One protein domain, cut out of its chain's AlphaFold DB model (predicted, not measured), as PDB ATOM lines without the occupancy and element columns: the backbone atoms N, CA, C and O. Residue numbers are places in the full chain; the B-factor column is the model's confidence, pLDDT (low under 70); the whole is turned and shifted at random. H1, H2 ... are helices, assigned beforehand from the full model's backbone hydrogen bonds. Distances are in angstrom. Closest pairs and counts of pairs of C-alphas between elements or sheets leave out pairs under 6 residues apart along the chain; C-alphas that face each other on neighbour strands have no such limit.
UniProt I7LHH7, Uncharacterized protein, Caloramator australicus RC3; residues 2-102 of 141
ATOM      1  N   LYS A   2     192.293 174.756 150.515       54.38
ATOM      2  CA  LYS A   2     192.018 173.324 150.220       54.38
ATOM      3  C   LYS A   2     190.849 172.666 150.997       54.38
ATOM      4  O   LYS A   2     190.313 171.674 150.524       54.38
ATOM      5  N   LYS A   3     190.407 173.215 152.143       56.66
ATOM      6  CA  LYS A   3     189.306 172.636 152.957       56.66
ATOM      7  C   LYS A   3     187.903 172.783 152.331       56.66
ATOM      8  O   LYS A   3     187.050 171.938 152.572       56.66
ATOM      9  N   ASN A   4     187.669 173.805 151.501       60.00
ATOM     10  CA  ASN A   4     186.351 174.057 150.893       60.00
ATOM     11  C   ASN A   4     186.026 173.124 149.716       60.00
ATOM     12  O   ASN A   4     184.868 172.769 149.522       60.00
ATOM     13  N   ALA A   5     187.034 172.694 148.952       61.41
ATOM     14  CA  ALA A   5     186.834 171.797 147.812       61.41
ATOM     15  C   ALA A   5     186.477 170.365 148.252       61.41
ATOM     16  O   ALA A   5     185.571 169.759 147.687       61.41
ATOM     17  N   ALA A   6     187.124 169.854 149.308       63.72
ATOM     18  CA  ALA A   6     186.845 168.522 149.854       63.72
ATOM     19  C   ALA A   6     185.442 168.425 150.486       63.72
ATOM     20  O   ALA A   6     184.723 167.460 150.249       63.72
ATOM     21  N   SER A   7     185.015 169.460 151.221       67.06
ATOM     22  CA  SER A   7     183.664 169.528 151.805       67.06
ATOM     23  C   SER A   7     182.569 169.604 150.729       67.06
ATOM     24  O   SER A   7     181.573 168.884 150.793       67.06
ATOM     25  N   LYS A   8     182.790 170.400 149.670       69.06
ATOM     26  CA  LYS A   8     181.869 170.489 148.527       69.06
ATOM     27  C   LYS A   8     181.784 169.168 147.747       69.06
ATOM     28  O   LYS A   8     180.691 168.772 147.365       69.06
ATOM     29  N   SER A   9     182.907 168.465 147.570       77.12
ATOM     30  CA  SER A   9     182.948 167.151 146.913       77.12
ATOM     31  C   SER A   9     182.181 166.073 147.681       77.12
ATOM     32  O   SER A   9     181.518 165.255 147.052       77.12
ATOM     33  N   ASN A  10     182.245 166.065 149.017       81.31
ATOM     34  CA  ASN A  10     181.478 165.107 149.818       81.31
ATOM     35  C   ASN A  10     179.978 165.398 149.759       81.31
ATOM     36  O   ASN A  10     179.199 164.483 149.536       81.31
ATOM     37  N   LYS A  11     179.569 166.671 149.858       81.69
ATOM     38  CA  LYS A  11     178.149 167.038 149.756       81.69
ATOM     39  C   LYS A  11     177.529 166.632 148.412       81.69
ATOM     40  O   LYS A  11     176.386 166.201 148.381       81.69
ATOM     41  N   VAL A  12     178.279 166.747 147.313       83.12
ATOM     42  CA  VAL A  12     177.817 166.304 145.985       83.12
ATOM     43  C   VAL A  12     177.654 164.782 145.923       83.12
ATOM     44  O   VAL A  12     176.654 164.313 145.394       83.12
ATOM     45  N   ARG A  13     178.587 164.009 146.496       82.38
ATOM     46  CA  ARG A  13     178.484 162.539 146.542       82.38
ATOM     47  C   ARG A  13     177.271 162.062 147.335       82.38
ATOM     48  O   ARG A  13     176.582 161.168 146.870       82.38
ATOM     49  N   GLU A  14     176.997 162.681 148.481       84.81
ATOM     50  CA  GLU A  14     175.817 162.361 149.299       84.81
ATOM     51  C   GLU A  14     174.510 162.625 148.539       84.81
ATOM     52  O   GLU A  14     173.606 161.798 148.566       84.81
ATOM     53  N   ILE A  15     174.424 163.741 147.803       84.56
ATOM     54  CA  ILE A  15     173.244 164.060 146.983       84.56
ATOM     55  C   ILE A  15     173.053 163.023 145.870       84.56
ATOM     56  O   ILE A  15     171.948 162.525 145.695       84.56
ATOM     57  N   ILE A  16     174.120 162.677 145.141       83.69
ATOM     58  CA  ILE A  16     174.055 161.675 144.064       83.69
ATOM     59  C   ILE A  16     173.657 160.303 144.621       83.69
ATOM     60  O   ILE A  16     172.836 159.618 144.021       83.69
ATOM     61  N   LYS A  17     174.203 159.912 145.779       85.31
ATOM     62  CA  LYS A  17     173.848 158.653 146.442       85.31
ATOM     63  C   LYS A  17     172.366 158.618 146.817       85.31
ATOM     64  O   LYS A  17     171.701 157.645 146.497       85.31
ATOM     65  N   GLY A  18     171.851 159.691 147.421       85.06
ATOM     66  CA  GLY A  18     170.430 159.793 147.760       85.06
ATOM     67  C   GLY A  18     169.522 159.704 146.529       85.06
ATOM     68  O   GLY A  18     168.544 158.970 146.542       85.06
ATOM     69  N   GLN A  19     169.890 160.369 145.430       84.31
ATOM     70  CA  GLN A  19     169.146 160.274 144.166       84.31
ATOM     71  C   GLN A  19     169.157 158.859 143.577       84.31
ATOM     72  O   GLN A  19     168.153 158.417 143.027       84.31
ATOM     73  N   TYR A  20     170.279 158.143 143.689       86.12
ATOM     74  CA  TYR A  20     170.376 156.761 143.225       86.12
ATOM     75  C   TYR A  20     169.500 155.814 144.062       86.12
ATOM     76  O   TYR A  20     168.799 154.981 143.500       86.12
ATOM     77  N   GLU A  21     169.481 155.982 145.388       89.06
ATOM     78  CA  GLU A  21     168.615 155.212 146.296       89.06
ATOM     79  C   GLU A  21     167.125 155.452 145.998       89.06
ATOM     80  O   GLU A  21     166.343 154.505 145.908       89.06
ATOM     81  N   GLU A  22     166.722 156.709 145.781       88.94
ATOM     82  CA  GLU A  22     165.353 157.052 145.368       88.94
ATOM     83  C   GLU A  22     164.974 156.385 144.036       88.94
ATOM     84  O   GLU A  22     163.853 155.890 143.876       88.94
ATOM     85  N   LEU A  23     165.912 156.342 143.090       89.50
ATOM     86  CA  LEU A  23     165.713 155.714 141.791       89.50
ATOM     87  C   LEU A  23     165.558 154.194 141.905       89.50
ATOM     88  O   LEU A  23     164.689 153.613 141.259       89.50
ATOM     89  N   GLU A  24     166.361 153.556 142.750       91.12
ATOM     90  CA  GLU A  24     166.268 152.122 143.012       91.12
ATOM     91  C   GLU A  24     164.919 151.750 143.638       91.12
ATOM     92  O   GLU A  24     164.255 150.820 143.174       91.12
ATOM     93  N   ILE A  25     164.463 152.519 144.633       93.25
ATOM     94  CA  ILE A  25     163.133 152.348 145.236       93.25
ATOM     95  C   ILE A  25     162.048 152.458 144.162       93.25
ATOM     96  O   ILE A  25     161.136 151.630 144.113       93.25
ATOM     97  N   LYS A  26     162.160 153.452 143.273       93.00
ATOM     98  CA  LYS A  26     161.213 153.644 142.172       93.00
ATOM     99  C   LYS A  26     161.181 152.434 141.235       93.00
ATOM    100  O   LYS A  26     160.101 151.935 140.931       93.00
ATOM    101  N   VAL A  27     162.338 151.934 140.802       94.44
ATOM    102  CA  VAL A  27     162.425 150.770 139.905       94.44
ATOM    103  C   VAL A  27     161.877 149.506 140.565       94.44
ATOM    104  O   VAL A  27     161.114 148.777 139.933       94.44
ATOM    105  N   ASN A  28     162.183 149.275 141.842       94.50
ATOM    106  CA  ASN A  28     161.619 148.147 142.586       94.50
ATOM    107  C   ASN A  28     160.083 148.241 142.664       94.50
ATOM    108  O   ASN A  28     159.396 147.254 142.412       94.50
ATOM    109  N   SER A  29     159.529 149.437 142.892       95.38
ATOM    110  CA  SER A  29     158.075 149.641 142.866       95.38
ATOM    111  C   SER A  29     157.467 149.389 141.479       95.38
ATOM    112  O   SER A  29     156.366 148.849 141.373       95.38
ATOM    113  N   LEU A  30     158.165 149.718 140.385       95.25
ATOM    114  CA  LEU A  30     157.705 149.367 139.034       95.25
ATOM    115  C   LEU A  30     157.649 147.848 138.831       95.25
ATOM    116  O   LEU A  30     156.684 147.357 138.249       95.25
ATOM    117  N   ILE A  31     158.638 147.106 139.336       95.25
ATOM    118  CA  ILE A  31     158.640 145.635 139.303       95.25
ATOM    119  C   ILE A  31     157.429 145.086 140.063       95.25
ATOM    120  O   ILE A  31     156.691 144.265 139.521       95.25
ATOM    121  N   GLU A  32     157.177 145.569 141.279       95.31
ATOM    122  CA  GLU A  32     156.012 145.161 142.075       95.31
ATOM    123  C   GLU A  32     154.696 145.413 141.324       95.31
ATOM    124  O   GLU A  32     153.884 144.499 141.183       95.31
ATOM    125  N   ASN A  33     154.528 146.598 140.730       94.94
ATOM    126  CA  ASN A  33     153.343 146.935 139.936       94.94
ATOM    127  C   ASN A  33     153.148 145.996 138.732       94.94
ATOM    128  O   ASN A  33     152.016 145.649 138.392       94.94
ATOM    129  N   VAL A  34     154.230 145.560 138.078       94.31
ATOM    130  CA  VAL A  34     154.161 144.559 136.998       94.31
ATOM    131  C   VAL A  34     153.622 143.231 137.531       94.31
ATOM    132  O   VAL A  34     152.708 142.654 136.935       94.31
ATOM    133  N   TYR A  35     154.141 142.766 138.667       94.94
ATOM    134  CA  TYR A  35     153.675 141.541 139.316       94.94
ATOM    135  C   TYR A  35     152.209 141.623 139.748       94.94
ATOM    136  O   TYR A  35     151.458 140.675 139.518       94.94
ATOM    137  N   GLU A  36     151.772 142.749 140.307       93.06
ATOM    138  CA  GLU A  36     150.370 142.975 140.678       93.06
ATOM    139  C   GLU A  36     149.437 143.011 139.459       93.06
ATOM    140  O   GLU A  36     148.305 142.519 139.497       93.06
ATOM    141  N   LEU A  37     149.904 143.589 138.353       90.94
ATOM    142  CA  LEU A  37     149.087 143.800 137.168       90.94
ATOM    143  C   LEU A  37     148.863 142.514 136.369       90.94
ATOM    144  O   LEU A  37     147.721 142.232 135.984       90.94
ATOM    145  N   TYR A  38     149.941 141.766 136.126       90.94
ATOM    146  CA  TYR A  38     149.951 140.581 135.265       90.94
ATOM    147  C   TYR A  38     149.896 139.261 136.042       90.94
ATOM    148  O   TYR A  38     149.528 138.239 135.463       90.94
ATOM    149  N   GLY A  39     150.201 139.271 137.340       94.12
ATOM    150  CA  GLY A  39     150.243 138.084 138.188       94.12
ATOM    151  C   GLY A  39     151.584 137.348 138.130       94.12
ATOM    152  O   GLY A  39     152.240 137.265 137.090       94.12
ATOM    153  N   THR A  40     151.977 136.765 139.264       94.62
ATOM    154  CA  THR A  40     153.285 136.123 139.463       94.62
ATOM    155  C   THR A  40     153.599 135.017 138.468       94.62
ATOM    156  O   THR A  40     154.713 134.969 137.953       94.62
ATOM    157  N   GLU A  41     152.637 134.145 138.165       94.69
ATOM    158  CA  GLU A  41     152.851 133.035 137.230       94.69
ATOM    159  C   GLU A  41     153.155 133.532 135.813       94.69
ATOM    160  O   GLU A  41     154.108 133.065 135.192       94.69
ATOM    161  N   ASN A  42     152.401 134.527 135.335       92.56
ATOM    162  CA  ASN A  42     152.571 135.082 133.992       92.56
ATOM    163  C   ASN A  42     153.903 135.820 133.858       92.56
ATOM    164  O   ASN A  42     154.631 135.601 132.893       92.56
ATOM    165  N   VAL A  43     154.249 136.657 134.841       94.12
ATOM    166  CA  VAL A  43     155.528 137.380 134.830       94.12
ATOM    167  C   VAL A  43     156.694 136.392 134.856       94.12
ATOM    168  O   VAL A  43     157.590 136.481 134.022       94.12
ATOM    169  N   ASN A  44     156.659 135.389 135.737       94.12
ATOM    170  CA  ASN A  44     157.727 134.392 135.822       94.12
ATOM    171  C   ASN A  44     157.847 133.530 134.557       94.12
ATOM    172  O   ASN A  44     158.956 133.125 134.210       94.12
ATOM    173  N   ALA A  45     156.740 133.252 133.860       93.81
ATOM    174  CA  ALA A  45     156.774 132.552 132.580       93.81
ATOM    175  C   ALA A  45     157.542 133.362 131.523       93.81
ATOM    176  O   ALA A  45     158.458 132.820 130.906       93.81
ATOM    177  N   VAL A  46     157.242 134.660 131.393       92.06
ATOM    178  CA  VAL A  46     157.936 135.566 130.460       92.06
ATOM    179  C   VAL A  46     159.416 135.695 130.817       92.06
ATOM    180  O   VAL A  46     160.277 135.561 129.952       92.06
ATOM    181  N   LEU A  47     159.741 135.884 132.101       94.69
ATOM    182  CA  LEU A  47     161.135 135.974 132.554       94.69
ATOM    183  C   LEU A  47     161.932 134.707 132.236       94.69
ATOM    184  O   LEU A  47     163.113 134.786 131.910       94.69
ATOM    185  N   LYS A  48     161.298 133.538 132.347       94.31
ATOM    186  CA  LYS A  48     161.928 132.260 132.024       94.31
ATOM    187  C   LYS A  48     162.120 132.087 130.519       94.31
ATOM    188  O   LYS A  48     163.169 131.601 130.112       94.31
ATOM    189  N   GLU A  49     161.126 132.452 129.715       93.06
ATOM    190  CA  GLU A  49     161.191 132.370 128.252       93.06
ATOM    191  C   GLU A  49     162.307 133.261 127.688       93.06
ATOM    192  O   GLU A  49     163.109 132.808 126.874       93.06
ATOM    193  N   GLU A  50     162.430 134.482 128.210       91.25
ATOM    194  CA  GLU A  50     163.434 135.463 127.785       91.25
ATOM    195  C   GLU A  50     164.797 135.309 128.498       91.25
ATOM    196  O   GLU A  50     165.727 136.058 128.211       91.25
ATOM    197  N   ASN A  51     164.952 134.347 129.420       93.50
ATOM    198  CA  ASN A  51     166.145 134.162 130.269       93.50
ATOM    199  C   ASN A  51     166.559 135.425 131.061       93.50
ATOM    200  O   ASN A  51     167.737 135.765 131.150       93.50
ATOM    201  N   LEU A  52     165.588 136.115 131.663       94.88
ATOM    202  CA  LEU A  52     165.768 137.399 132.359       94.88
ATOM    203  C   LEU A  52     165.758 137.302 133.889       94.88
ATOM    204  O   LEU A  52     165.868 138.321 134.568       94.88
ATOM    205  N   LEU A  53     165.605 136.100 134.450       93.56
ATOM    206  CA  LEU A  53     165.467 135.923 135.897       93.56
ATOM    207  C   LEU A  53     166.689 136.453 136.668       93.56
ATOM    208  O   LEU A  53     166.526 137.157 137.660       93.56
ATOM    209  N   ASP A  54     167.896 136.157 136.184       93.75
ATOM    210  CA  ASP A  54     169.140 136.590 136.829       93.75
ATOM    211  C   ASP A  54     169.295 138.118 136.772       93.75
ATOM    212  O   ASP A  54     169.632 138.739 137.775       93.75
ATOM    213  N   ALA A  55     168.948 138.732 135.635       92.75
ATOM    214  CA  ALA A  55     168.975 140.184 135.452       92.75
ATOM    215  C   ALA A  55     167.969 140.914 136.362       92.75
ATOM    216  O   ALA A  55     168.219 142.034 136.799       92.75
ATOM    217  N   LEU A  56     166.836 140.280 136.685       92.56
ATOM    218  CA  LEU A  56     165.857 140.841 137.617       92.56
ATOM    219  C   LEU A  56     166.353 140.808 139.071       92.56
ATOM    220  O   LEU A  56     166.049 141.712 139.847       92.56
ATOM    221  N   LEU A  57     167.082 139.749 139.438       90.75
ATOM    222  CA  LEU A  57     167.623 139.535 140.786       90.75
ATOM    223  C   LEU A  57     168.961 140.243 141.026       90.75
ATOM    224  O   LEU A  57     169.455 140.241 142.152       90.75
ATOM    225  N   SER A  58     169.541 140.821 139.982       93.38
ATOM    226  CA  SER A  58     170.773 141.594 140.041       93.38
ATOM    227  C   SER A  58     170.633 142.842 140.909       93.38
ATOM    228  O   SER A  58     169.561 143.440 140.985       93.38
ATOM    229  N   ASP A  59     171.731 143.278 141.522       89.12
ATOM    230  CA  ASP A  59     171.805 144.568 142.220       89.12
ATOM    231  C   ASP A  59     171.994 145.743 141.237       89.12
ATOM    232  O   ASP A  59     171.860 146.912 141.606       89.12
ATOM    233  N   GLU A  60     172.282 145.449 139.965       91.44
ATOM    234  CA  GLU A  60     172.484 146.453 138.924       91.44
ATOM    235  C   GLU A  60     171.145 147.021 138.437       91.44
ATOM    236  O   GLU A  60     170.322 146.341 137.817       91.44
ATOM    237  N   LEU A  61     170.938 148.322 138.661       90.94
ATOM    238  CA  LEU A  61     169.710 149.024 138.278       90.94
ATOM    239  C   LEU A  61     169.407 148.906 136.776       90.94
ATOM    240  O   LEU A  61     168.252 148.757 136.379       90.94
ATOM    241  N   ASN A  62     170.447 148.959 135.942       90.50
ATOM    242  CA  ASN A  62     170.311 148.870 134.490       90.50
ATOM    243  C   ASN A  62     169.794 147.499 134.041       90.50
ATOM    244  O   ASN A  62     169.015 147.428 133.092       90.50
ATOM    245  N   GLU A  63     170.176 146.425 134.734       92.88
ATOM    246  CA  GLU A  63     169.684 145.079 134.431       92.88
ATOM    247  C   GLU A  63     168.196 144.969 134.769       92.88
ATOM    248  O   GLU A  63     167.404 144.563 133.919       92.88
ATOM    249  N   LYS A  64     167.778 145.469 135.938       94.19
ATOM    250  CA  LYS A  64     166.355 145.551 136.310       94.19
ATOM    251  C   LYS A  64     165.536 146.370 135.310       94.19
ATOM    252  O   LYS A  64     164.439 145.966 134.919       94.19
ATOM    253  N   LEU A  65     166.065 147.511 134.870       93.75
ATOM    254  CA  LEU A  65     165.426 148.359 133.862       93.75
ATOM    255  C   LEU A  65     165.304 147.659 132.507       93.75
ATOM    256  O   LEU A  65     164.255 147.755 131.867       93.75
ATOM    257  N   PHE A  66     166.328 146.913 132.089       92.44
ATOM    258  CA  PHE A  66     166.272 146.098 130.877       92.44
ATOM    259  C   PHE A  66     165.183 145.023 130.974       92.44
ATOM    260  O   PHE A  66     164.399 144.857 130.035       92.44
ATOM    261  N   VAL A  67     165.057 144.355 132.126       93.88
ATOM    262  CA  VAL A  67     163.972 143.391 132.355       93.88
ATOM    263  C   VAL A  67     162.602 144.055 132.234       93.88
ATOM    264  O   VAL A  67     161.744 143.563 131.498       93.88
ATOM    265  N   LEU A  68     162.389 145.191 132.905       93.69
ATOM    266  CA  LEU A  68     161.131 145.933 132.817       93.69
ATOM    267  C   LEU A  68     160.817 146.351 131.378       93.69
ATOM    268  O   LEU A  68     159.680 146.208 130.931       93.69
ATOM    269  N   GLN A  69     161.818 146.819 130.633       92.56
ATOM    270  CA  GLN A  69     161.670 147.180 129.229       92.56
ATOM    271  C   GLN A  69     161.194 145.995 128.384       92.56
ATOM    272  O   GLN A  69     160.247 146.129 127.604       92.56
ATOM    273  N   LYS A  70     161.828 144.835 128.554       90.94
ATOM    274  CA  LYS A  70     161.463 143.606 127.852       90.94
ATOM    275  C   LYS A  70     160.041 143.171 128.179       90.94
ATOM    276  O   LYS A  70     159.238 142.991 127.268       90.94
ATOM    277  N   VAL A  71     159.701 143.096 129.464       91.50
ATOM    278  CA  VAL A  71     158.395 142.603 129.922       91.50
ATOM    279  C   VAL A  71     157.251 143.562 129.563       91.50
ATOM    280  O   VAL A  71     156.185 143.115 129.145       91.50
ATOM    281  N   LEU A  72     157.439 144.879 129.708       90.88
ATOM    282  CA  LEU A  72     156.360 145.861 129.517       90.88
ATOM    283  C   LEU A  72     156.275 146.448 128.110       90.88
ATOM    284  O   LEU A  72     155.171 146.711 127.618       90.88
ATOM    285  N   LEU A  73     157.420 146.724 127.485       88.94
ATOM    286  CA  LEU A  73     157.480 147.403 126.189       88.94
ATOM    287  C   LEU A  73     157.702 146.433 125.029       88.94
ATOM    288  O   LEU A  73     157.487 146.842 123.889       88.94
ATOM    289  N   ASN A  74     158.089 145.182 125.308       86.50
ATOM    290  CA  ASN A  74     158.443 144.180 124.302       86.50
ATOM    291  C   ASN A  74     159.484 144.721 123.302       86.50
ATOM    292  O   ASN A  74     159.308 144.635 122.087       86.50
ATOM    293  N   LYS A  75     160.519 145.390 123.833       81.31
ATOM    294  CA  LYS A  75     161.596 146.016 123.054       81.31
ATOM    295  C   LYS A  75     162.939 145.381 123.369       81.31
ATOM    296  O   LYS A  75     163.331 145.340 124.535       81.31
ATOM    297  N   ASP A  76     163.649 144.995 122.315       75.94
ATOM    298  CA  ASP A  76     164.984 144.398 122.399       75.94
ATOM    299  C   ASP A  76     166.094 145.441 122.576       75.94
ATOM    300  O   ASP A  76     167.075 145.180 123.268       75.94
ATOM    301  N   ASP A  77     165.917 146.635 122.004       77.88
ATOM    302  CA  ASP A  77     166.910 147.709 122.055       77.88
ATOM    303  C   ASP A  77     166.821 148.475 123.376       77.88
ATOM    304  O   ASP A  77     165.781 149.068 123.675       77.88
ATOM    305  N   PHE A  78     167.897 148.480 124.164       77.50
ATOM    306  CA  PHE A  78     167.961 149.235 125.416       77.50
ATOM    307  C   PHE A  78     167.879 150.741 125.147       77.50
ATOM    308  O   PHE A  78     168.594 151.277 124.301       77.50
ATOM    309  N   ILE A  79     166.989 151.429 125.861       80.56
ATOM    310  CA  ILE A  79     166.930 152.891 125.843       80.56
ATOM    311  C   ILE A  79     168.072 153.422 126.714       80.56
ATOM    312  O   ILE A  79     168.064 153.225 127.926       80.56
ATOM    313  N   ASP A  80     169.029 154.111 126.088       81.50
ATOM    314  CA  ASP A  80     170.271 154.561 126.733       81.50
ATOM    315  C   ASP A  80     170.066 155.545 127.897       81.50
ATOM    316  O   ASP A  80     170.939 155.640 128.759       81.50
ATOM    317  N   ASP A  81     168.948 156.282 127.932       88.31
ATOM    318  CA  ASP A  81     168.595 157.172 129.044       88.31
ATOM    319  C   ASP A  81     167.648 156.465 130.038       88.31
ATOM    320  O   ASP A  81     166.463 156.272 129.734       88.31
ATOM    321  N   PRO A  82     168.125 156.119 131.253       85.00
ATOM    322  CA  PRO A  82     167.307 155.485 132.281       85.00
ATOM    323  C   PRO A  82     166.079 156.304 132.686       85.00
ATOM    324  O   PRO A  82     165.051 155.722 133.032       85.00
ATOM    325  N   PHE A  83     166.153 157.639 132.654       87.31
ATOM    326  CA  PHE A  83     165.027 158.488 133.050       87.31
ATOM    327  C   PHE A  83     163.911 158.450 132.007       87.31
ATOM    328  O   PHE A  83     162.747 158.275 132.368       87.31
ATOM    329  N   GLU A  84     164.268 158.531 130.723       90.81
ATOM    330  CA  GLU A  84     163.320 158.392 129.612       90.81
ATOM    331  C   GLU A  84     162.696 156.988 129.586       90.81
ATOM    332  O   GLU A  84     161.496 156.827 129.345       90.81
ATOM    333  N   LEU A  85     163.499 155.954 129.857       91.81
ATOM    334  CA  LEU A  85     163.002 154.587 129.966       91.81
ATOM    335  C   LEU A  85     161.967 154.465 131.089       91.81
ATOM    336  O   LEU A  85     160.888 153.921 130.863       91.81
ATOM    337  N   ILE A  86     162.266 154.994 132.275       92.25
ATOM    338  CA  ILE A  86     161.343 154.970 133.415       92.25
ATOM    339  C   ILE A  86     160.035 155.690 133.088       92.25
ATOM    340  O   ILE A  86     158.973 155.137 133.361       92.25
ATOM    341  N   GLU A  87     160.089 156.865 132.459       92.81
ATOM    342  CA  GLU A  87     158.888 157.602 132.050       92.81
ATOM    343  C   GLU A  87     158.016 156.764 131.100       92.81
ATOM    344  O   GLU A  87     156.820 156.591 131.329       92.81
ATOM    345  N   LYS A  88     158.623 156.121 130.097       93.62
ATOM    346  CA  LYS A  88     157.912 155.220 129.171       93.62
ATOM    347  C   LYS A  88     157.311 153.996 129.863       93.62
ATOM    348  O   LYS A  88     156.228 153.540 129.481       93.62
ATOM    349  N   LEU A  89     158.009 153.428 130.848       94.56
ATOM    350  CA  LEU A  89     157.504 152.308 131.644       94.56
ATOM    351  C   LEU A  89     156.286 152.735 132.472       94.56
ATOM    352  O   LEU A  89     155.278 152.024 132.488       94.56
ATOM    353  N   GLU A  90     156.348 153.909 133.101       94.56
ATOM    354  CA  GLU A  90     155.243 154.496 133.864       94.56
ATOM    355  C   GLU A  90     154.028 154.782 132.979       94.56
ATOM    356  O   GLU A  90     152.916 154.376 133.319       94.56
ATOM    357  N   GLU A  91     154.228 155.405 131.817       94.94
ATOM    358  CA  GLU A  91     153.162 155.650 130.841       94.94
ATOM    359  C   GLU A  91     152.478 154.348 130.414       94.94
ATOM    360  O   GLU A  91     151.245 154.254 130.377       94.94
ATOM    361  N   LYS A  92     153.274 153.310 130.124       94.50
ATOM    362  CA  LYS A  92     152.747 152.004 129.731       94.50
ATOM    363  C   LYS A  92     151.932 151.367 130.853       94.50
ATOM    364  O   LYS A  92     150.833 150.874 130.586       94.50
ATOM    365  N   LEU A  93     152.442 151.370 132.082       93.75
ATOM    366  CA  LEU A  93     151.729 150.831 133.242       93.75
ATOM    367  C   LEU A  93     150.431 151.594 133.501       93.75
ATOM    368  O   LEU A  93     149.379 150.969 133.651       93.75
ATOM    369  N   ALA A  94     150.473 152.927 133.474       94.00
ATOM    370  CA  ALA A  94     149.299 153.772 133.653       94.00
ATOM    371  C   ALA A  94     148.219 153.472 132.604       94.00
ATOM    372  O   ALA A  94     147.042 153.335 132.946       94.00
ATOM    373  N   TYR A  95     148.614 153.297 131.341       94.56
ATOM    374  CA  TYR A  95     147.693 152.924 130.270       94.56
ATOM    375  C   TYR A  95     147.014 151.571 130.530       94.56
ATOM    376  O   TYR A  95     145.790 151.457 130.415       94.56
ATOM    377  N   VAL A  96     147.784 150.543 130.900       93.56
ATOM    378  CA  VAL A  96     147.226 149.203 131.142       93.56
ATOM    379  C   VAL A  96     146.335 149.194 132.388       93.56
ATOM    380  O   VAL A  96     145.251 148.609 132.352       93.56
ATOM    381  N   LEU A  97     146.719 149.901 133.453       92.44
ATOM    382  CA  LEU A  97     145.897 150.066 134.655       92.44
ATOM    383  C   LEU A  97     144.570 150.766 134.353       92.44
ATOM    384  O   LEU A  97     143.512 150.298 134.781       92.44
ATOM    385  N   ALA A  98     144.605 151.857 133.584       93.81
ATOM    386  CA  ALA A  98     143.401 152.577 133.184       93.81
ATOM    387  C   ALA A  98     142.454 151.674 132.383       93.81
ATOM    388  O   ALA A  98     141.252 151.639 132.655       93.81
ATOM    389  N   ARG A  99     142.998 150.892 131.445       94.88
ATOM    390  CA  ARG A  99     142.221 149.931 130.662       94.88
ATOM    391  C   ARG A  99     141.591 148.849 131.543       94.88
ATOM    392  O   ARG A  99     140.381 148.656 131.467       94.88
ATOM    393  N   LYS A 100     142.376 148.208 132.415       92.38
ATOM    394  CA  LYS A 100     141.895 147.165 133.339       92.38
ATOM    395  C   LYS A 100     140.782 147.692 134.243       92.38
ATOM    396  O   LYS A 100     139.795 147.004 134.475       92.38
ATOM    397  N   LYS A 101     140.895 148.938 134.715       93.06
ATOM    398  CA  LYS A 101     139.844 149.585 135.510       93.06
ATOM    399  C   LYS A 101     138.528 149.713 134.743       93.06
ATOM    400  O   LYS A 101     137.483 149.365 135.283       93.06
ATOM    401  N   VAL A 102     138.578 150.184 133.498       96.00
ATOM    402  CA  VAL A 102     137.381 150.302 132.647       96.00
ATOM    403  C   VAL A 102     136.767 148.930 132.367       96.00
ATOM    404  O   VAL A 102     135.547 148.788 132.420       96.00
TER     405      VAL A 102
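What this domain is: This is residues 2 to 102 of the 141 residues of an uncharacterized protein of Caloramator australicus RC3 (UniProt I7LHH7). One long helix, H1, sticks out with residues 2 to 19 as an arm, and its later part joins a compact head made with four more helices. H4 is the middle of that head: H1 and H5 run beside it as a bundle of three, and the short H2 and H3 pack on it too. The printed part has 101 residues, class all helix, with five named helices, H1 to H5 in chain order, and no named strand. It is loose, with a radius of gyration of the C-alphas of 16.8 A, and spans 59 by 32 by 23 A.

How they stand to each other: Start from H1, residues 2 to 38. With residues 24 to 34 alone it touches the hub, H4, residues 61 to 73, the same way at a shallow tilt of 31 degrees; their closest C-alphas, of Glu 24 and Leu 61, are 6.6 A apart. H5, residues 82 to 102, touches H4 the same way at 38 degrees, only just steep; the closest C-alphas are those of Leu 72 and Leu 89, 6.9 A. H2, residues 40 to 49, touches H4 about perpendicular at 79 degrees, closest at C-alphas 46 and 71, 7.1 A. H3, residues 53 to 57, touches H4, closest at C-alphas 56 and 64, 4.9 A, and is apart from H1 and H5. Every O i to N i+4 pair is within hydrogen-bond range in H2, H3, H4 and H5, and 32 of 33 in H1.

Where its parts are: Find C-alpha 2 at (192.018, 173.324, 150.220); from there H1 runs 55.4 A. H4 measures 17.3 A, and H5 runs 30.4 A to C-alpha 102 at (137.381, 150.302, 132.647).

The domain as a whole: The two C-alphas farthest apart, of Lys 2 and Val 102, are 61.8 A apart. The printed part has no cut and no long link. Residues 2 to 8 have pLDDT under 70.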